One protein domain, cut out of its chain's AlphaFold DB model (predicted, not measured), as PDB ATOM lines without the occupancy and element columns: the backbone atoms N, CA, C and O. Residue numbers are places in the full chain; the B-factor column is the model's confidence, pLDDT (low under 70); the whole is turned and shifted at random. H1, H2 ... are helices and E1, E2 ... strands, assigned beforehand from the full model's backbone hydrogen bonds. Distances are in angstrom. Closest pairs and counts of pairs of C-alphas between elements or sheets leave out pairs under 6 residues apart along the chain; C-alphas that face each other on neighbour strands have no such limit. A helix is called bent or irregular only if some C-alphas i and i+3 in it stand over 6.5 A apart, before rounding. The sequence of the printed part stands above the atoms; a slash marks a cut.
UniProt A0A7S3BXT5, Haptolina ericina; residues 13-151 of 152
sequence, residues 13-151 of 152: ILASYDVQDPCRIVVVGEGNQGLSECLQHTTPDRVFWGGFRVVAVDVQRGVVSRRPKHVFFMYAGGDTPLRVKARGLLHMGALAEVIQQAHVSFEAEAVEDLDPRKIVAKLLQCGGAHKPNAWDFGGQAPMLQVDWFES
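What this domain is: This is residues 13 to 151 of the 152 residues of a protein of Haptolina ericina (UniProt A0A7S3BXT5). A long, strongly twisted sheet is built round one long hairpin, E3 and E4, with H1 on one face and H2 on the opposite face. At one end of the long axis is the tight turn of that hairpin; towards the other end the hairpin E1 and E2 joins along E3, and E5 along E4, while H4 packs on E5 and the short H5 is off the sheet. The printed part has 139 residues with five named helices and six named strands, in the order E1, E2, H1, E3, E4, H2, E5, H3, H4, E6, H5; the class is mixed, helices and strands. The six strands make one branched, mixed sheet, in which E4 and E5 are parallel and the other neighbour pairs antiparallel. The whole is compact, with a radius of gyration of the C-alphas of 16.0 A, and only just a rod, spanning 55 by 27 by 25 A.

Where its parts are: Find C-alpha 13 at (118.654, 77.552, 118.777); from there E1 runs to residue 17, 14.0 A. E2 is residues 25 to 31, 18.3 A, and H1 residues 34 to 40, 10.6 A. Look next at C-alpha 47, (105.711, 74.552, 114.187), where E3 sets out for residue 60, 41.3 A away; E4 returns over residues 63 to 76, 40.9 A. H2, residues 82 to 98, is 24.5 A long and irregular: it has a kink of 46 degrees near residue 91, and C-alphas 90 and 93 are 7.0 A apart. After it come E5, residues 102 to 108, 15.8 A; H3, residues 111 to 114, 5.5 A; H4, residues 116 to 125, 14.2 A; and E6, residues 134 to 136, 6.8 A. H5, residues 147 to 151, 7.4 A, ends at C-alpha 151, (105.309, 105.746, 129.873).

How they stand to each other: Begin with the hairpin E3 and E4, at 163 degrees between directions, where N 54 and O 69 are within hydrogen-bond range at 2.8 A. On one side of E3 you find E1 beside residues 48 to 51, with N 15 and O 49 at 2.8 A, and E6 beside residues 54 to 57, with N 55 and O 136 at 2.8 A; E4 is on the other side. E1 and E2, also a hairpin, have N 14 and O 29 at 2.8 A. E5 is parallel to E4, with N 103 and O 70 at 2.8 A. E4, H2 and E5 form a strand-helix-strand unit, two parallel neighbour strands with a helix between, and its crossover is right-handed. H2 is on the sheet at a height of 7.5 A, over E3 and only just over E4, where 3 of its C-alphas fall; it runs slantwise to the strands, at 42 degrees to E3 on the local plane. H1 is on the opposite face, its closest C-alphas to E3 being Gly 34 and Phe 52, 6.4 A. H4 is on the sheet, with C-alphas 104 and 123 closest to E5 at 6.6 A, and H3 only grazes it. H5 is not on the sheet; it is close to H4 but not clearly touching, C-alphas 121 and 149 being 7.5 A apart. In H1 and H4 every O i to N i+4 pair is within hydrogen-bond range; H2 has 11 of 13, H5 has 0 of 1 but 2 of 2 for O i to N i+3, and H3 is too short for an O i to N i+4 pair.

The domain as a whole: The C-alphas farthest apart are those of Gln 20 and Arg 61, 55.4 A. The printed part has no cut, and no link is long. The mean pLDDT of the printed part is 88.1; look for values under 70 at residues 99 to 100, 127 to 129, 139 to 141 and 149 to 151.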
ATOM      1  N   ILE A  13     118.884  78.849 119.413       93.12
ATOM      2  CA  ILE A  13     118.654  77.552 118.777       93.12
ATOM      3  C   ILE A  13     117.191  77.463 118.345       93.12
ATOM      4  O   ILE A  13     116.309  77.978 119.036       93.12
ATOM      5  N   LEU A  14     116.940  76.796 117.223       94.81
ATOM      6  CA  LEU A  14     115.613  76.564 116.670       94.81
ATOM      7  C   LEU A  14     115.462  75.094 116.287       94.81
ATOM      8  O   LEU A  14     116.311  74.513 115.610       94.81
ATOM      9  N   ALA A  15     114.352  74.500 116.697       94.94
ATOM     10  CA  ALA A  15     113.964  73.141 116.382       94.94
ATOM     11  C   ALA A  15     112.589  73.119 115.714       94.94
ATOM     12  O   ALA A  15     111.750  73.987 115.943       94.94
ATOM     13  N   SER A  16     112.352  72.102 114.896       96.19
ATOM     14  CA  SER A  16     111.073  71.837 114.238       96.19
ATOM     15  C   SER A  16     110.925  70.328 114.037       96.19
ATOM     16  O   SER A  16     111.886  69.571 114.174       96.19
ATOM     17  N   TYR A  17     109.721  69.876 113.690       95.44
ATOM     18  CA  TYR A  17     109.541  68.526 113.157       95.44
ATOM     19  C   TYR A  17     110.412  68.307 111.921       95.44
ATOM     20  O   TYR A  17     110.538  69.218 111.100       95.44
ATOM     21  N   ASP A  18     110.978  67.114 111.777       94.31
ATOM     22  CA  ASP A  18     111.744  66.721 110.597       94.31
ATOM     23  C   ASP A  18     110.836  66.640 109.354       94.31
ATOM     24  O   ASP A  18     109.643  66.337 109.444       94.31
ATOM     25  N   VAL A  19     111.388  66.986 108.187       90.12
ATOM     26  CA  VAL A  19     110.643  67.006 106.915       90.12
ATOM     27  C   VAL A  19     110.405  65.587 106.389       90.12
ATOM     28  O   VAL A  19     109.376  65.324 105.770       90.12
ATOM     29  N   GLN A  20     111.350  64.679 106.627       91.62
ATOM     30  CA  GLN A  20     111.301  63.278 106.220       91.62
ATOM     31  C   GLN A  20     110.568  62.419 107.257       91.62
ATOM     32  O   GLN A  20     109.838  61.505 106.876       91.62
ATOM     33  N   ASP A  21     110.726  62.725 108.550       91.38
ATOM     34  CA  ASP A  21     110.057  62.026 109.655       91.38
ATOM     35  C   ASP A  21     109.286  62.987 110.587       91.38
ATOM     36  O   ASP A  21     109.821  63.475 111.587       91.38
ATOM     37  N   PRO A  22     107.980  63.207 110.347       85.62
ATOM     38  CA  PRO A  22     107.162  64.106 111.161       85.62
ATOM     39  C   PRO A  22     106.972  63.684 112.626       85.62
ATOM     40  O   PRO A  22     106.314  64.420 113.370       85.62
ATOM     41  N   CYS A  23     107.450  62.505 113.040       86.50
ATOM     42  CA  CYS A  23     107.455  62.055 114.434       86.50
ATOM     43  C   CYS A  23     108.743  62.440 115.174       86.50
ATOM     44  O   CYS A  23     108.802  62.320 116.399       86.50
ATOM     45  N   ARG A  24     109.755  62.933 114.457       91.88
ATOM     46  CA  ARG A  24     111.032  63.356 115.020       91.88
ATOM     47  C   ARG A  24     111.124  64.876 115.079       91.88
ATOM     48  O   ARG A  24     110.680  65.574 114.173       91.88
ATOM     49  N   ILE A  25     111.732  65.388 116.146       93.19
ATOM     50  CA  ILE A  25     112.117  66.797 116.268       93.19
ATOM     51  C   ILE A  25     113.619  66.904 116.018       93.19
ATOM     52  O   ILE A  25     114.405  66.116 116.550       93.19
ATOM     53  N   VAL A  26     114.008  67.875 115.199       93.75
ATOM     54  CA  VAL A  26     115.397  68.137 114.818       93.75
ATOM     55  C   VAL A  26     115.714  69.618 114.964       93.75
ATOM     56  O   VAL A  26     114.832  70.471 114.855       93.75
ATOM     57  N   VAL A  27     116.984  69.926 115.219       94.06
ATOM     58  CA  VAL A  27     117.488  71.301 115.183       94.06
ATOM     59  C   VAL A  27     117.554  71.736 113.722       94.06
ATOM     60  O   VAL A  27     118.157  71.051 112.900       94.06
ATOM     61  N   VAL A  28     116.914  72.858 113.409       95.00
ATOM     62  CA  VAL A  28     116.835  73.427 112.054       95.00
ATOM     63  C   VAL A  28     117.635  74.721 111.911       95.00
ATOM     64  O   VAL A  28     117.852  75.177 110.794       95.00
ATOM     65  N   GLY A  29     118.103  75.292 113.023       93.75
ATOM     66  CA  GLY A  29     118.972  76.460 113.017       93.75
ATOM     67  C   GLY A  29     119.614  76.719 114.375       93.75
ATOM     68  O   GLY A  29     119.071  76.358 115.420       93.75
ATOM     69  N   GLU A  30     120.776  77.356 114.344       93.50
ATOM     70  CA  GLU A  30     121.468  77.928 115.495       93.50
ATOM     71  C   GLU A  30     122.314  79.111 115.014       93.50
ATOM     72  O   GLU A  30     122.765  79.124 113.868       93.50
ATOM     73  N   GLY A  31     122.547  80.097 115.878       91.88
ATOM     74  CA  GLY A  31     123.267  81.305 115.477       91.88
ATOM     75  C   GLY A  31     123.610  82.224 116.640       91.88
ATOM     76  O   GLY A  31     123.480  81.855 117.813       91.88
ATOM     77  N   ASN A  32     124.120  83.407 116.305       91.50
ATOM     78  CA  ASN A  32     124.684  84.372 117.252       91.50
ATOM     79  C   ASN A  32     124.117  85.795 117.106       91.50
ATOM     80  O   ASN A  32     124.525  86.698 117.844       91.50
ATOM     81  N   GLN A  33     123.153  86.012 116.212       91.06
ATOM     82  CA  GLN A  33     122.488  87.302 116.020       91.06
ATOM     83  C   GLN A  33     121.097  87.364 116.666       91.06
ATOM     84  O   GLN A  33     120.288  88.228 116.335       91.06
ATOM     85  N   GLY A  34     120.827  86.487 117.633       90.50
ATOM     86  CA  GLY A  34     119.675  86.623 118.509       90.50
ATOM     87  C   GLY A  34     118.329  86.290 117.881       90.50
ATOM     88  O   GLY A  34     118.212  85.495 116.950       90.50
ATOM     89  N   LEU A  35     117.284  86.906 118.437       92.25
ATOM     90  CA  LEU A  35     115.899  86.640 118.055       92.25
ATOM     91  C   LEU A  35     115.610  86.992 116.590       92.25
ATOM     92  O   LEU A  35     114.907  86.243 115.922       92.25
ATOM     93  N   SER A  36     116.148  88.098 116.074       92.12
ATOM     94  CA  SER A  36     115.853  88.548 114.707       92.12
ATOM     95  C   SER A  36     116.355  87.566 113.648       92.12
ATOM     96  O   SER A  36     115.621  87.269 112.712       92.12
ATOM     97  N   GLU A  37     117.570  87.035 113.804       94.06
ATOM     98  CA  GLU A  37     118.110  85.980 112.939       94.06
ATOM     99  C   GLU A  37     117.327  84.679 113.119       94.06
ATOM    100  O   GLU A  37     116.881  84.105 112.133       94.06
ATOM    101  N   CYS A  38     117.055  84.267 114.360       94.12
ATOM    102  CA  CYS A  38     116.252  83.077 114.651       94.12
ATOM    103  C   CYS A  38     114.897  83.083 113.915       94.12
ATOM    104  O   CYS A  38     114.518  82.093 113.288       94.12
ATOM    105  N   LEU A  39     114.183  84.215 113.930       93.94
ATOM    106  CA  LEU A  39     112.868  84.340 113.295       93.94
ATOM    107  C   LEU A  39     112.926  84.284 111.761       93.94
ATOM    108  O   LEU A  39     111.966  83.821 111.146       93.94
ATOM    109  N   GLN A  40     114.050  84.656 111.137       94.69
ATOM    110  CA  GLN A  40     114.244  84.529 109.681       94.69
ATOM    111  C   GLN A  40     114.267  83.068 109.212       94.69
ATOM    112  O   GLN A  40     114.026  82.796 108.038       94.69
ATOM    113  N   HIS A  41     114.528  82.123 110.121       95.12
ATOM    114  CA  HIS A  41     114.496  80.687 109.838       95.12
ATOM    115  C   HIS A  41     113.114  80.051 110.039       95.12
ATOM    116  O   HIS A  41     112.966  78.841 109.846       95.12
ATOM    117  N   THR A  42     112.104  80.830 110.432       95.69
ATOM    118  CA  THR A  42     110.738  80.329 110.610       95.69
ATOM    119  C   THR A  42     109.914  80.479 109.331       95.69
ATOM    120  O   THR A  42     110.191  81.319 108.477       95.69
ATOM    121  N   THR A  43     108.888  79.643 109.191       95.19
ATOM    122  CA  THR A  43     107.942  79.667 108.071       95.19
ATOM    123  C   THR A  43     106.507  79.544 108.596       95.19
ATOM    124  O   THR A  43     106.287  78.927 109.641       95.19
ATOM    125  N   PRO A  44     105.503  80.123 107.915       95.50
ATOM    126  CA  PRO A  44     104.131  80.147 108.428       95.50
ATOM    127  C   PRO A  44     103.431  78.775 108.390       95.50
ATOM    128  O   PRO A  44     102.406  78.585 109.038       95.50
ATOM    129  N   ASP A  45     103.975  77.797 107.673       95.12
ATOM    130  CA  ASP A  45     103.394  76.470 107.447       95.12
ATOM    131  C   ASP A  45     103.840  75.403 108.466       95.12
ATOM    132  O   ASP A  45     103.442  74.236 108.361       95.12
ATOM    133  N   ARG A  46     104.673  75.769 109.453       95.38
ATOM    134  CA  ARG A  46     105.271  74.818 110.406       95.38
ATOM    135  C   ARG A  46     105.217  75.281 111.865       95.38
ATOM    136  O   ARG A  46     104.987  76.446 112.189       95.38
ATOM    137  N   VAL A  47     105.472  74.317 112.756       96.62
ATOM    138  CA  VAL A  47     105.711  74.552 114.187       96.62
ATOM    139  C   VAL A  47     107.205  74.576 114.451       96.62
ATOM    140  O   VAL A  47     107.921  73.645 114.075       96.62
ATOM    141  N   PHE A  48     107.635  75.596 115.174       96.56
ATOM    142  CA  PHE A  48     108.993  75.763 115.644       96.56
ATOM    143  C   PHE A  48     109.016  75.910 117.160       96.56
ATOM    144  O   PHE A  48     108.110  76.481 117.765       96.56
ATOM    145  N   TRP A  49     110.099  75.443 117.766       95.62
ATOM    146  CA  TRP A  49     110.437  75.746 119.147       95.62
ATOM    147  C   TRP A  49     111.835  76.305 119.189       95.62
ATOM    148  O   TRP A  49     112.745  75.748 118.576       95.62
ATOM    149  N   GLY A  50     112.013  77.388 119.921       93.25
ATOM    150  CA  GLY A  50     113.299  78.042 120.003       93.25
ATOM    151  C   GLY A  50     113.638  78.466 121.411       93.25
ATOM    152  O   GLY A  50     112.781  78.646 122.277       93.25
ATOM    153  N   GLY A  51     114.934  78.617 121.624       92.44
ATOM    154  CA  GLY A  51     115.498  79.191 122.828       92.44
ATOM    155  C   GLY A  51     116.498  80.254 122.433       92.44
ATOM    156  O   GLY A  51     117.307  80.016 121.540       92.44
ATOM    157  N   PHE A  52     116.466  81.408 123.088       91.69
ATOM    158  CA  PHE A  52     117.463  82.449 122.870       91.69
ATOM    159  C   PHE A  52     117.855  83.150 124.166       91.69
ATOM    160  O   PHE A  52     117.124  83.142 125.160       91.69
ATOM    161  N   ARG A  53     119.046  83.742 124.155       90.81
ATOM    162  CA  ARG A  53     119.628  84.497 125.261       90.81
ATOM    163  C   ARG A  53     119.484  85.991 125.002       90.81
ATOM    164  O   ARG A  53     119.940  86.493 123.983       90.81
ATOM    165  N   VAL A  54     118.931  86.697 125.980       91.25
ATOM    166  CA  VAL A  54     118.886  88.161 126.055       91.25
ATOM    167  C   VAL A  54     119.716  88.600 127.255       91.25
ATOM    168  O   VAL A  54     119.646  87.983 128.315       91.25
ATOM    169  N   VAL A  55     120.507  89.659 127.132       91.44
ATOM    170  CA  VAL A  55     121.322  90.176 128.235       91.44
ATOM    171  C   VAL A  55     120.690  91.447 128.787       91.44
ATOM    172  O   VAL A  55     120.596  92.458 128.098       91.44
ATOM    173  N   ALA A  56     120.287  91.408 130.057       91.25
ATOM    174  CA  ALA A  56     119.934  92.603 130.811       91.25
ATOM    175  C   ALA A  56     121.204  93.398 131.131       91.25
ATOM    176  O   ALA A  56     122.119  92.865 131.772       91.25
ATOM    177  N   VAL A  57     121.240  94.662 130.720       90.81
ATOM    178  CA  VAL A  57     122.354  95.588 130.933       90.81
ATOM    179  C   VAL A  57     121.912  96.698 131.880       90.81
ATOM    180  O   VAL A  57     120.903  97.369 131.666       90.81
ATOM    181  N   ASP A  58     122.677  96.884 132.948       88.88
ATOM    182  CA  ASP A  58     122.475  97.941 133.936       88.88
ATOM    183  C   ASP A  58     123.786  98.695 134.141       88.88
ATOM    184  O   ASP A  58     124.835  98.079 134.342       88.88
ATOM    185  N   VAL A  59     123.728 100.019 134.050       86.25
ATOM    186  CA  VAL A  59     124.882 100.906 134.171       86.25
ATOM    187  C   VAL A  59     124.606 101.887 135.296       86.25
ATOM    188  O   VAL A  59     123.856 102.848 135.141       86.25
ATOM    189  N   GLN A  60     125.254 101.670 136.438       83.31
ATOM    190  CA  GLN A  60     125.102 102.533 137.605       83.31
ATOM    191  C   GLN A  60     126.457 103.010 138.093       83.31
ATOM    192  O   GLN A  60     127.336 102.211 138.403       83.31
ATOM    193  N   ARG A  61     126.623 104.336 138.184       84.50
ATOM    194  CA  ARG A  61     127.824 104.982 138.751       84.50
ATOM    195  C   ARG A  61     129.144 104.435 138.173       84.50
ATOM    196  O   ARG A  61     130.121 104.280 138.896       84.50
ATOM    197  N   GLY A  62     129.161 104.130 136.873       84.06
ATOM    198  CA  GLY A  62     130.338 103.608 136.166       84.06
ATOM    199  C   GLY A  62     130.550 102.091 136.252       84.06
ATOM    200  O   GLY A  62     131.489 101.587 135.643       84.06
ATOM    201  N   VAL A  63     129.687 101.348 136.951       86.62
ATOM    202  CA  VAL A  63     129.706  99.879 136.990       86.62
ATOM    203  C   VAL A  63     128.675  99.327 136.008       86.62
ATOM    204  O   VAL A  63     127.516  99.739 136.033       86.62
ATOM    205  N   VAL A  64     129.097  98.386 135.157       89.06
ATOM    206  CA  VAL A  64     128.225  97.702 134.190       89.06
ATOM    207  C   VAL A  64     127.925  96.290 134.682       89.06
ATOM    208  O   VAL A  64     128.823  95.455 134.779       89.06
ATOM    209  N   SER A  65     126.654  96.008 134.953       89.00
ATOM    210  CA  SER A  65     126.149  94.671 135.262       89.00
ATOM    211  C   SER A  65     125.494  94.059 134.026       89.00
ATOM    212  O   SER A  65     124.638  94.679 133.393       89.00
ATOM    213  N   ARG A  66     125.899  92.832 133.678       90.06
ATOM    214  CA  ARG A  66     125.351  92.045 132.565       90.06
ATOM    215  C   ARG A  66     124.766  90.752 133.102       90.06
ATOM    216  O   ARG A  66     125.478  89.951 133.700       90.06
ATOM    217  N   ARG A  67     123.466  90.551 132.897       89.44
ATOM    218  CA  ARG A  67     122.728  89.405 133.441       89.44
ATOM    219  C   ARG A  67     122.009  88.675 132.304       89.44
ATOM    220  O   ARG A  67     121.026  89.214 131.795       89.44
ATOM    221  N   PRO A  68     122.474  87.486 131.879       89.69
ATOM    222  CA  PRO A  68     121.790  86.722 130.844       89.69
ATOM    223  C   PRO A  68     120.423  86.250 131.348       89.69
ATOM    224  O   PRO A  68     120.257  85.850 132.502       89.69
ATOM    225  N   LYS A  69     119.442  86.302 130.457       89.69
ATOM    226  CA  LYS A  69     118.097  85.763 130.601       89.69
ATOM    227  C   LYS A  69     117.835  84.888 129.388       89.69
ATOM    228  O   LYS A  69     118.079  85.303 128.261       89.69
ATOM    229  N   HIS A  70     117.354  83.681 129.622       89.88
ATOM    230  CA  HIS A  70     116.972  82.777 128.543       89.88
ATOM    231  C   HIS A  70     115.469  82.854 128.340       89.88
ATOM    232  O   HIS A  70     114.709  82.907 129.308       89.88
ATOM    233  N   VAL A  71     115.052  82.864 127.089       91.69
ATOM    234  CA  VAL A  71     113.655  82.884 126.680       91.69
ATOM    235  C   VAL A  71     113.414  81.642 125.849       91.69
ATOM    236  O   VAL A  71     114.204  81.332 124.959       91.69
ATOM    237  N   PHE A  72     112.331  80.941 126.148       93.75
ATOM    238  CA  PHE A  72     111.848  79.838 125.333       93.75
ATOM    239  C   PHE A  72     110.583  80.265 124.597       93.75
ATOM    240  O   PHE A  72     109.793  81.061 125.107       93.75
ATOM    241  N   PHE A  73     110.371  79.744 123.398       94.06
ATOM    242  CA  PHE A  73     109.132  79.970 122.677       94.06
ATOM    243  C   PHE A  73     108.715  78.754 121.860       94.06
ATOM    244  O   PHE A  73     109.553  77.990 121.380       94.06
ATOM    245  N   MET A  74     107.407  78.631 121.660       95.44
ATOM    246  CA  MET A  74     106.818  77.895 120.553       95.44
ATOM    247  C   MET A  74     106.218  78.903 119.572       95.44
ATOM    248  O   MET A  74     105.463  79.781 119.982       95.44
ATOM    249  N   TYR A  75     106.526  78.754 118.289       97.12
ATOM    250  CA  TYR A  75     105.868  79.460 117.195       97.12
ATOM    251  C   TYR A  75     105.108  78.450 116.336       97.12
ATOM    252  O   TYR A  75     105.692  77.496 115.830       97.12
ATOM    253  N   ALA A  76     103.804  78.645 116.181       96.19
ATOM    254  CA  ALA A  76     102.946  77.823 115.342       96.19
ATOM    255  C   ALA A  76     102.357  78.688 114.227       96.19
ATOM    256  O   ALA A  76     101.324  79.330 114.422       96.19
ATOM    257  N   GLY A  77     103.007  78.688 113.062       94.38
ATOM    258  CA  GLY A  77     102.657  79.603 111.984       94.38
ATOM    259  C   GLY A  77     101.203  79.483 111.518       94.38
ATOM    260  O   GLY A  77     100.571  78.425 111.630       94.38
ATOM    261  N   GLY A  78     100.660  80.587 111.000       93.31
ATOM    262  CA  GLY A  78      99.253  80.717 110.608       93.31
ATOM    263  C   GLY A  78      98.748  79.592 109.700       93.31
ATOM    264  O   GLY A  78      97.673  79.051 109.962       93.31
ATOM    265  N   ASP A  79      99.570  79.167 108.740       95.25
ATOM    266  CA  ASP A  79      99.242  78.171 107.710       95.25
ATOM    267  C   ASP A  79      99.434  76.719 108.183       95.25
ATOM    268  O   ASP A  79      99.109  75.762 107.476       95.25
ATOM    269  N   THR A  80      99.940  76.522 109.403       95.25
ATOM    270  CA  THR A  80     100.129  75.189 109.978       95.25
ATOM    271  C   THR A  80      98.775  74.525 110.274       95.25
ATOM    272  O   THR A  80      97.933  75.117 110.957       95.25
ATOM    273  N   PRO A  81      98.548  73.255 109.889       95.38
ATOM    274  CA  PRO A  81      97.311  72.557 110.230       95.38
ATOM    275  C   PRO A  81      97.074  72.492 111.747       95.38
ATOM    276  O   PRO A  81      97.970  72.119 112.506       95.38
ATOM    277  N   LEU A  82      95.839  72.750 112.194       95.75
ATOM    278  CA  LEU A  82      95.466  72.794 113.620       95.75
ATOM    279  C   LEU A  82      95.917  71.553 114.409       95.75
ATOM    280  O   LEU A  82      96.396  71.658 115.535       95.75
ATOM    281  N   ARG A  83      95.827  70.366 113.797       94.81
ATOM    282  CA  ARG A  83      96.290  69.107 114.404       94.81
ATOM    283  C   ARG A  83      97.788  69.132 114.723       94.81
ATOM    284  O   ARG A  83      98.203  68.620 115.758       94.81
ATOM    285  N   VAL A  84      98.596  69.710 113.838       94.88
ATOM    286  CA  VAL A  84     100.049  69.818 114.017       94.88
ATOM    287  C   VAL A  84     100.370  70.853 115.095       94.88
ATOM    288  O   VAL A  84     101.219  70.570 115.938       94.88
ATOM    289  N   LYS A  85      99.637  71.979 115.144       95.19
ATOM    290  CA  LYS A  85      99.741  72.980 116.226       95.19
ATOM    291  C   LYS A  85      99.457  72.362 117.600       95.19
ATOM    292  O   LYS A  85     100.276  72.472 118.507       95.19
ATOM    293  N   ALA A  86      98.351  71.623 117.725       94.94
ATOM    294  CA  ALA A  86      97.966  70.943 118.963       94.94
ATOM    295  C   ALA A  86      99.015  69.917 119.421       94.94
ATOM    296  O   ALA A  86      99.377  69.870 120.593       94.94
ATOM    297  N   ARG A  87      99.562  69.127 118.486       94.00
ATOM    298  CA  ARG A  87     100.684  68.222 118.778       94.00
ATOM    299  C   ARG A  87     101.930  68.994 119.220       94.00
ATOM    300  O   ARG A  87     102.647  68.547 120.105       94.00
ATOM    301  N   GLY A  88     102.171  70.153 118.608       93.38
ATOM    302  CA  GLY A  88     103.242  71.077 118.965       93.38
ATOM    303  C   GLY A  88     103.225  71.475 120.445       93.38
ATOM    304  O   GLY A  88     104.222  71.314 121.150       93.38
ATOM    305  N   LEU A  89     102.057  71.905 120.924       93.00
ATOM    306  CA  LEU A  89     101.830  72.296 122.319       93.00
ATOM    307  C   LEU A  89     102.132  71.159 123.302       93.00
ATOM    308  O   LEU A  89     102.772  71.377 124.327       93.00
ATOM    309  N   LEU A  90     101.748  69.923 122.971       92.56
ATOM    310  CA  LEU A  90     102.006  68.760 123.830       92.56
ATOM    311  C   LEU A  90     103.504  68.470 124.016       92.56
ATOM    312  O   LEU A  90     103.902  67.953 125.057       92.56
ATOM    313  N   HIS A  91     104.346  68.810 123.036       90.69
ATOM    314  CA  HIS A  91     105.797  68.611 123.124       90.69
ATOM    315  C   HIS A  91     106.535  69.776 123.797       90.69
ATOM    316  O   HIS A  91     107.734  69.670 124.063       90.69
ATOM    317  N   MET A  92     105.838  70.876 124.093       87.69
ATOM    318  CA  MET A  92     106.434  72.092 124.634       87.69
ATOM    319  C   MET A  92     107.166  71.842 125.959       87.69
ATOM    320  O   MET A  92     108.282  72.324 126.127       87.69
ATOM    321  N   GLY A  93     106.582  71.048 126.863       85.06
ATOM    322  CA  GLY A  93     107.202  70.717 128.152       85.06
ATOM    323  C   GLY A  93     108.541  69.994 127.992       85.06
ATOM    324  O   GLY A  93     109.549  70.433 128.537       85.06
ATOM    325  N   ALA A  94     108.578  68.949 127.161       86.19
ATOM    326  CA  ALA A  94     109.797  68.180 126.910       86.19
ATOM    327  C   ALA A  94     110.896  69.030 126.247       86.19
ATOM    328  O   ALA A  94     112.071  68.912 126.588       86.19
ATOM    329  N   LEU A  95     110.534  69.923 125.321       86.31
ATOM    330  CA  LEU A  95     111.504  70.816 124.679       86.31
ATOM    331  C   LEU A  95     111.988  71.932 125.610       86.31
ATOM    332  O   LEU A  95     113.167  72.283 125.572       86.31
ATOM    333  N   ALA A  96     111.120  72.448 126.479       81.19
ATOM    334  CA  ALA A  96     111.510  73.407 127.504       81.19
ATOM    335  C   ALA A  96     112.509  72.797 128.503       81.19
ATOM    336  O   ALA A  96     113.428  73.485 128.938       81.19
ATOM    337  N   GLU A  97     112.393  71.503 128.824       80.06
ATOM    338  CA  GLU A  97     113.389  70.787 129.635       80.06
ATOM    339  C   GLU A  97     114.743  70.650 128.924       80.06
ATOM    340  O   GLU A  97     115.792  70.764 129.555       80.06
ATOM    341  N   VAL A  98     114.758  70.460 127.601       71.44
ATOM    342  CA  VAL A  98     116.011  70.460 126.822       71.44
ATOM    343  C   VAL A  98     116.655  71.853 126.817       71.44
ATOM    344  O   VAL A  98     117.881  71.979 126.875       71.44
ATOM    345  N   ILE A  99     115.828  72.901 126.816       68.44
ATOM    346  CA  ILE A  99     116.215  74.318 126.909       68.44
ATOM    347  C   ILE A  99     116.115  74.782 128.379       68.44
ATOM    348  O   ILE A  99     115.708  75.903 128.691       68.44
ATOM    349  N   GLN A 100     116.479  73.879 129.303       62.25
ATOM    350  CA  GLN A 100     116.598  74.107 130.742       62.25
ATOM    351  C   GLN A 100     117.167  75.509 131.004       62.25
ATOM    352  O   GLN A 100     118.252  75.818 130.516       62.25
ATOM    353  N   GLN A 101     116.449  76.316 131.803       72.81
ATOM    354  CA  GLN A 101     116.761  77.698 132.239       72.81
ATOM    355  C   GLN A 101     116.020  78.847 131.534       72.81
ATOM    356  O   GLN A 101     116.370  80.016 131.755       72.81
ATOM    357  N   ALA A 102     114.973  78.569 130.755       85.75
ATOM    358  CA  ALA A 102     114.062  79.622 130.315       85.75
ATOM    359  C   ALA A 102     113.487  80.380 131.527       85.75
ATOM    360  O   ALA A 102     112.855  79.806 132.409       85.75
ATOM    361  N   HIS A 103     113.733  81.685 131.575       89.81
ATOM    362  CA  HIS A 103     113.182  82.588 132.582       89.81
ATOM    363  C   HIS A 103     111.724  82.923 132.274       89.81
ATOM    364  O   HIS A 103     110.933  83.158 133.181       89.81
ATOM    365  N   VAL A 104     111.387  82.964 130.986       90.56
ATOM    366  CA  VAL A 104     110.035  83.164 130.474       90.56
ATOM    367  C   VAL A 104     109.837  82.297 129.235       90.56
ATOM    368  O   VAL A 104     110.781  82.063 128.474       90.56
ATOM    369  N   SER A 105     108.595  81.864 129.033       91.19
ATOM    370  CA  SER A 105     108.171  81.092 127.866       91.19
ATOM    371  C   SER A 105     107.060  81.817 127.107       91.19
ATOM    372  O   SER A 105     106.222  82.475 127.737       91.19
ATOM    373  N   PHE A 106     107.041  81.692 125.783       92.56
ATOM    374  CA  PHE A 106     106.018  82.266 124.904       92.56
ATOM    375  C   PHE A 106     105.380  81.207 124.012       92.56
ATOM    376  O   PHE A 106     106.040  80.274 123.560       92.56
ATOM    377  N   GLU A 107     104.100  81.397 123.733       93.94
ATOM    378  CA  GLU A 107     103.373  80.717 122.669       93.94
ATOM    379  C   GLU A 107     102.958  81.803 121.681       93.94
ATOM    380  O   GLU A 107     102.408  82.828 122.087       93.94
ATOM    381  N   ALA A 108     103.302  81.611 120.414       94.12
ATOM    382  CA  ALA A 108     103.110  82.584 119.353       94.12
ATOM    383  C   ALA A 108     102.434  81.918 118.156       94.12
ATOM    384  O   ALA A 108     102.819  80.818 117.751       94.12
ATOM    385  N   GLU A 109     101.461  82.604 117.565       91.38
ATOM    386  CA  GLU A 109     100.842  82.190 116.298       91.38
ATOM    387  C   GLU A 109     101.248  83.110 115.144       91.38
ATOM    388  O   GLU A 109     101.229  82.709 113.977       91.38
ATOM    389  N   ALA A 110     101.692  84.320 115.479       91.19
ATOM    390  CA  ALA A 110     102.268  85.289 114.566       91.19
ATOM    391  C   ALA A 110     103.706  85.623 115.002       91.19
ATOM    392  O   ALA A 110     104.043  85.574 116.186       91.19
ATOM    393  N   VAL A 111     104.582  85.963 114.055       90.94
ATOM    394  CA  VAL A 111     105.981  86.314 114.375       90.94
ATOM    395  C   VAL A 111     106.026  87.582 115.241       90.94
ATOM    396  O   VAL A 111     106.868  87.721 116.124       90.94
ATOM    397  N   GLU A 112     105.046  88.461 115.060       90.81
ATOM    398  CA  GLU A 112     104.811  89.700 115.799       90.81
ATOM    399  C   GLU A 112     104.438  89.465 117.277       90.81
ATOM    400  O   GLU A 112     104.460  90.392 118.099       90.81
ATOM    401  N   ASP A 113     104.083  88.234 117.654       90.00
ATOM    402  CA  ASP A 113     103.903  87.853 119.057       90.00
ATOM    403  C   ASP A 113     105.242  87.724 119.788       90.00
ATOM    404  O   ASP A 113     105.310  87.965 120.994       90.00
ATOM    405  N   LEU A 114     106.323  87.453 119.049       92.38
ATOM    406  CA  LEU A 114     107.701  87.393 119.538       92.38
ATOM    407  C   LEU A 114     108.399  88.753 119.388       92.38
ATOM    408  O   LEU A 114     109.540  88.855 118.948       92.38
ATOM    409  N   ASP A 115     107.702  89.819 119.778       91.56
ATOM    410  CA  ASP A 115     108.236  91.179 119.772       91.56
ATOM    411  C   ASP A 115     109.185  91.425 120.971       91.56
ATOM    412  O   ASP A 115     108.831  91.111 122.118       91.56
ATOM    413  N   PRO A 116     110.371  92.037 120.760       92.12
ATOM    414  CA  PRO A 116     111.325  92.325 121.829       92.12
ATOM    415  C   PRO A 116     110.745  93.100 123.019       92.12
ATOM    416  O   PRO A 116     111.134  92.836 124.160       92.12
ATOM    417  N   ARG A 117     109.801  94.028 122.806       91.38
ATOM    418  CA  ARG A 117     109.185  94.801 123.898       91.38
ATOM    419  C   ARG A 117     108.224  93.943 124.705       91.38
ATOM    420  O   ARG A 117     108.271  94.000 125.931       91.38
ATOM    421  N   LYS A 118     107.412  93.097 124.055       91.69
ATOM    422  CA  LYS A 118     106.563  92.106 124.751       91.69
ATOM    423  C   LYS A 118     107.410  91.159 125.607       91.69
ATOM    424  O   LYS A 118     107.072  90.884 126.762       91.69
ATOM    425  N   ILE A 119     108.546  90.713 125.069       92.69
ATOM    426  CA  ILE A 119     109.492  89.841 125.775       92.69
ATOM    427  C   ILE A 119     110.093  90.543 126.994       92.69
ATOM    428  O   ILE A 119     110.052  89.998 128.099       92.69
ATOM    429  N   VAL A 120     110.595  91.769 126.819       92.12
ATOM    430  CA  VAL A 120     111.141  92.576 127.919       92.12
ATOM    431  C   VAL A 120     110.084  92.874 128.978       92.12
ATOM    432  O   VAL A 120     110.374  92.731 130.162       92.12
ATOM    433  N   ALA A 121     108.855  93.218 128.591       91.19
ATOM    434  CA  ALA A 121     107.768  93.463 129.535       91.19
ATOM    435  C   ALA A 121     107.523  92.243 130.438       91.19
ATOM    436  O   ALA A 121     107.451  92.383 131.661       91.19
ATOM    437  N   LYS A 122     107.487  91.031 129.867       91.44
ATOM    438  CA  LYS A 122     107.341  89.791 130.647       91.44
ATOM    439  C   LYS A 122     108.563  89.511 131.527       91.44
ATOM    440  O   LYS A 122     108.413  89.142 132.687       91.44
ATOM    441  N   LEU A 123     109.774  89.731 131.011       90.81
ATOM    442  CA  LEU A 123     111.014  89.587 131.785       90.81
ATOM    443  C   LEU A 123     111.080  90.556 132.974       90.81
ATOM    444  O   LEU A 123     111.584  90.179 134.030       90.81
ATOM    445  N   LEU A 124     110.566  91.779 132.819       89.38
ATOM    446  CA  LEU A 124     110.462  92.768 133.893       89.38
ATOM    447  C   LEU A 124     109.413  92.366 134.934       89.38
ATOM    448  O   LEU A 124     109.673  92.517 136.122       89.38
ATOM    449  N   GLN A 125     108.270  91.815 134.514       86.25
ATOM    450  CA  GLN A 125     107.234  91.309 135.428       86.25
ATOM    451  C   GLN A 125     107.715  90.119 136.267       86.25
ATOM    452  O   GLN A 125     107.337  89.988 137.428       86.25
ATOM    453  N   CYS A 126     108.561  89.257 135.697       81.62
ATOM    454  CA  CYS A 126     109.183  88.143 136.415       81.62
ATOM    455  C   CYS A 126     110.477  88.544 137.154       81.62
ATOM    456  O   CYS A 126     111.059  87.729 137.873       81.62
ATOM    457  N   GLY A 127     110.967  89.769 136.949       69.81
ATOM    458  CA  GLY A 127     112.183  90.304 137.555       69.81
ATOM    459  C   GLY A 127     111.955  90.840 138.971       69.81
ATOM    460  O   GLY A 127     110.857  91.242 139.336       69.81
ATOM    461  N   GLY A 128     113.010  90.841 139.791       65.44
ATOM    462  CA  GLY A 128     112.973  91.414 141.142       65.44
ATOM    463  C   GLY A 128     112.947  92.950 141.157       65.44
ATOM    464  O   GLY A 128     112.851  93.600 140.123       65.44
ATOM    465  N   ALA A 129     113.109  93.543 142.344       65.81
ATOM    466  CA  ALA A 129     112.941  94.982 142.601       65.81
ATOM    467  C   ALA A 129     113.812  95.940 141.754       65.81
ATOM    468  O   ALA A 129     113.546  97.139 141.721       65.81
ATOM    469  N   HIS A 130     114.859  95.440 141.090       75.44
ATOM    470  CA  HIS A 130     115.795  96.250 140.315       75.44
ATOM    471  C   HIS A 130     115.604  96.043 138.805       75.44
ATOM    472  O   HIS A 130     115.791  94.933 138.296       75.44
ATOM    473  N   LYS A 131     115.250  97.124 138.098       81.50
ATOM    474  CA  LYS A 131     115.044  97.139 136.644       81.50
ATOM    475  C   LYS A 131     116.356  97.476 135.912       81.50
ATOM    476  O   LYS A 131     116.999  98.460 136.271       81.50
ATOM    477  N   PRO A 132     116.756  96.704 134.885       86.06
ATOM    478  CA  PRO A 132     117.874  97.061 134.007       86.06
ATOM    479  C   PRO A 132     117.583  98.328 133.193       86.06
ATOM    480  O   PRO A 132     116.421  98.623 132.917       86.06
ATOM    481  N   ASN A 133     118.626  99.034 132.747       88.81
ATOM    482  CA  ASN A 133     118.469 100.196 131.864       88.81
ATOM    483  C   ASN A 133     118.198  99.792 130.410       88.81
ATOM    484  O   ASN A 133     117.476 100.490 129.702       88.81
ATOM    485  N   ALA A 134     118.790  98.681 129.965       90.69
ATOM    486  CA  ALA A 134     118.715  98.234 128.582       90.69
ATOM    487  C   ALA A 134     118.745  96.707 128.454       90.69
ATOM    488  O   ALA A 134     119.158  95.988 129.367       90.69
ATOM    489  N   TRP A 135     118.337  96.220 127.285       91.69
ATOM    490  CA  TRP A 135     118.335  94.807 126.923       91.69
ATOM    491  C   TRP A 135     119.023  94.588 125.578       91.69
ATOM    492  O   TRP A 135     118.714  95.248 124.586       91.69
ATOM    493  N   ASP A 136     119.952  93.641 125.554       91.56
ATOM    494  CA  ASP A 136     120.710  93.235 124.375       91.56
ATOM    495  C   ASP A 136     120.207  91.868 123.893       91.56
ATOM    496  O   ASP A 136     120.322  90.867 124.604       91.56
ATOM    497  N   PHE A 137     119.616  91.839 122.700       90.38
ATOM    498  CA  PHE A 137     119.079  90.626 122.082       90.38
ATOM    499  C   PHE A 137     120.107  89.889 121.218       90.38
ATOM    500  O   PHE A 137     119.786  88.821 120.710       90.38
ATOM    501  N   GLY A 138     121.330  90.411 121.071       78.50
ATOM    502  CA  GLY A 138     122.298  89.935 120.091       78.50
ATOM    503  C   GLY A 138     121.983  90.421 118.672       78.50
ATOM    504  O   GLY A 138     120.850  90.758 118.344       78.50
ATOM    505  N   GLY A 139     123.007  90.492 117.824       65.56
ATOM    506  CA  GLY A 139     122.850  90.768 116.392       65.56
ATOM    507  C   GLY A 139     122.859  92.237 115.977       65.56
ATOM    508  O   GLY A 139     123.514  92.547 114.987       65.56
ATOM    509  N   GLN A 140     122.204  93.160 116.695       55.66
ATOM    510  CA  GLN A 140     122.172  94.578 116.292       55.66
ATOM    511  C   GLN A 140     122.116  95.563 117.467       55.66
ATOM    512  O   GLN A 140     121.329  95.418 118.399       55.66
ATOM    513  N   ALA A 141     122.940  96.609 117.376       55.97
ATOM    514  CA  ALA A 141     122.756  97.854 118.113       55.97
ATOM    515  C   ALA A 141     121.719  98.730 117.375       55.97
ATOM    516  O   ALA A 141     121.704  98.718 116.142       55.97
ATOM    517  N   PRO A 142     120.898  99.529 118.079       70.56
ATOM    518  CA  PRO A 142     120.978  99.835 119.508       70.56
ATOM    519  C   PRO A 142     120.295  98.797 120.412       70.56
ATOM    520  O   PRO A 142     119.316  98.163 120.035       70.56
ATOM    521  N   MET A 143     120.795  98.677 121.649       83.38
ATOM    522  CA  MET A 143     120.116  97.931 122.716       83.38
ATOM    523  C   MET A 143     118.743  98.545 122.999       83.38
ATOM    524  O   MET A 143     118.597  99.772 122.989       83.38
ATOM    525  N   LEU A 144     117.765  97.704 123.332       84.38
ATOM    526  CA  LEU A 144     116.429  98.159 123.693       84.38
ATOM    527  C   LEU A 144     116.473  98.826 125.074       84.38
ATOM    528  O   LEU A 144     116.616  98.145 126.088       84.38
ATOM    529  N   GLN A 145     116.371 100.155 125.101       86.00
ATOM    530  CA  GLN A 145     116.251 100.938 126.335       86.00
ATOM    531  C   GLN A 145     114.905 100.654 127.016       86.00
ATOM    532  O   GLN A 145     113.983 100.211 126.343       86.00
ATOM    533  N   VAL A 146     114.795 100.832 128.337       80.12
ATOM    534  CA  VAL A 146     113.569 100.527 129.120       80.12
ATOM    535  C   VAL A 146     112.724 101.780 129.421       80.12
ATOM    536  O   VAL A 146     111.634 101.687 129.975       80.12
ATOM    537  N   ASP A 147     113.177 102.949 128.985       77.69
ATOM    538  CA  ASP A 147     112.491 104.246 129.073       77.69
ATOM    539  C   ASP A 147     111.047 104.238 128.530       77.69
ATOM    540  O   ASP A 147     110.161 104.856 129.121       77.69
ATOM    541  N   TRP A 148     110.758 103.476 127.470       71.38
ATOM    542  CA  TRP A 148     109.389 103.329 126.944       71.38
ATOM    543  C   TRP A 148     108.423 102.622 127.907       71.38
ATOM    544  O   TRP A 148     107.219 102.873 127.852       71.38
ATOM    545  N   PHE A 149     108.915 101.745 128.788       65.00
ATOM    546  CA  PHE A 149     108.074 100.965 129.702       65.00
ATOM    547  C   PHE A 149     107.507 101.822 130.843       65.00
ATOM    548  O   PHE A 149     106.482 101.476 131.415       65.00
ATOM    549  N   GLU A 150     108.148 102.944 131.177       60.69
ATOM    550  CA  GLU A 150     107.690 103.851 132.243       60.69
ATOM    551  C   GLU A 150     106.579 104.808 131.789       60.69
ATOM    552  O   GLU A 150     105.958 105.472 132.613       60.69
ATOM    553  N   SER A 151     106.322 104.873 130.480       56.78
ATOM    554  CA  SER A 151     105.309 105.746 129.873       56.78
ATOM    555  C   SER A 151     103.930 105.092 129.685       56.78
ATOM    556  O   SER A 151     103.051 105.710 129.081       56.78
TER     557      SER A 151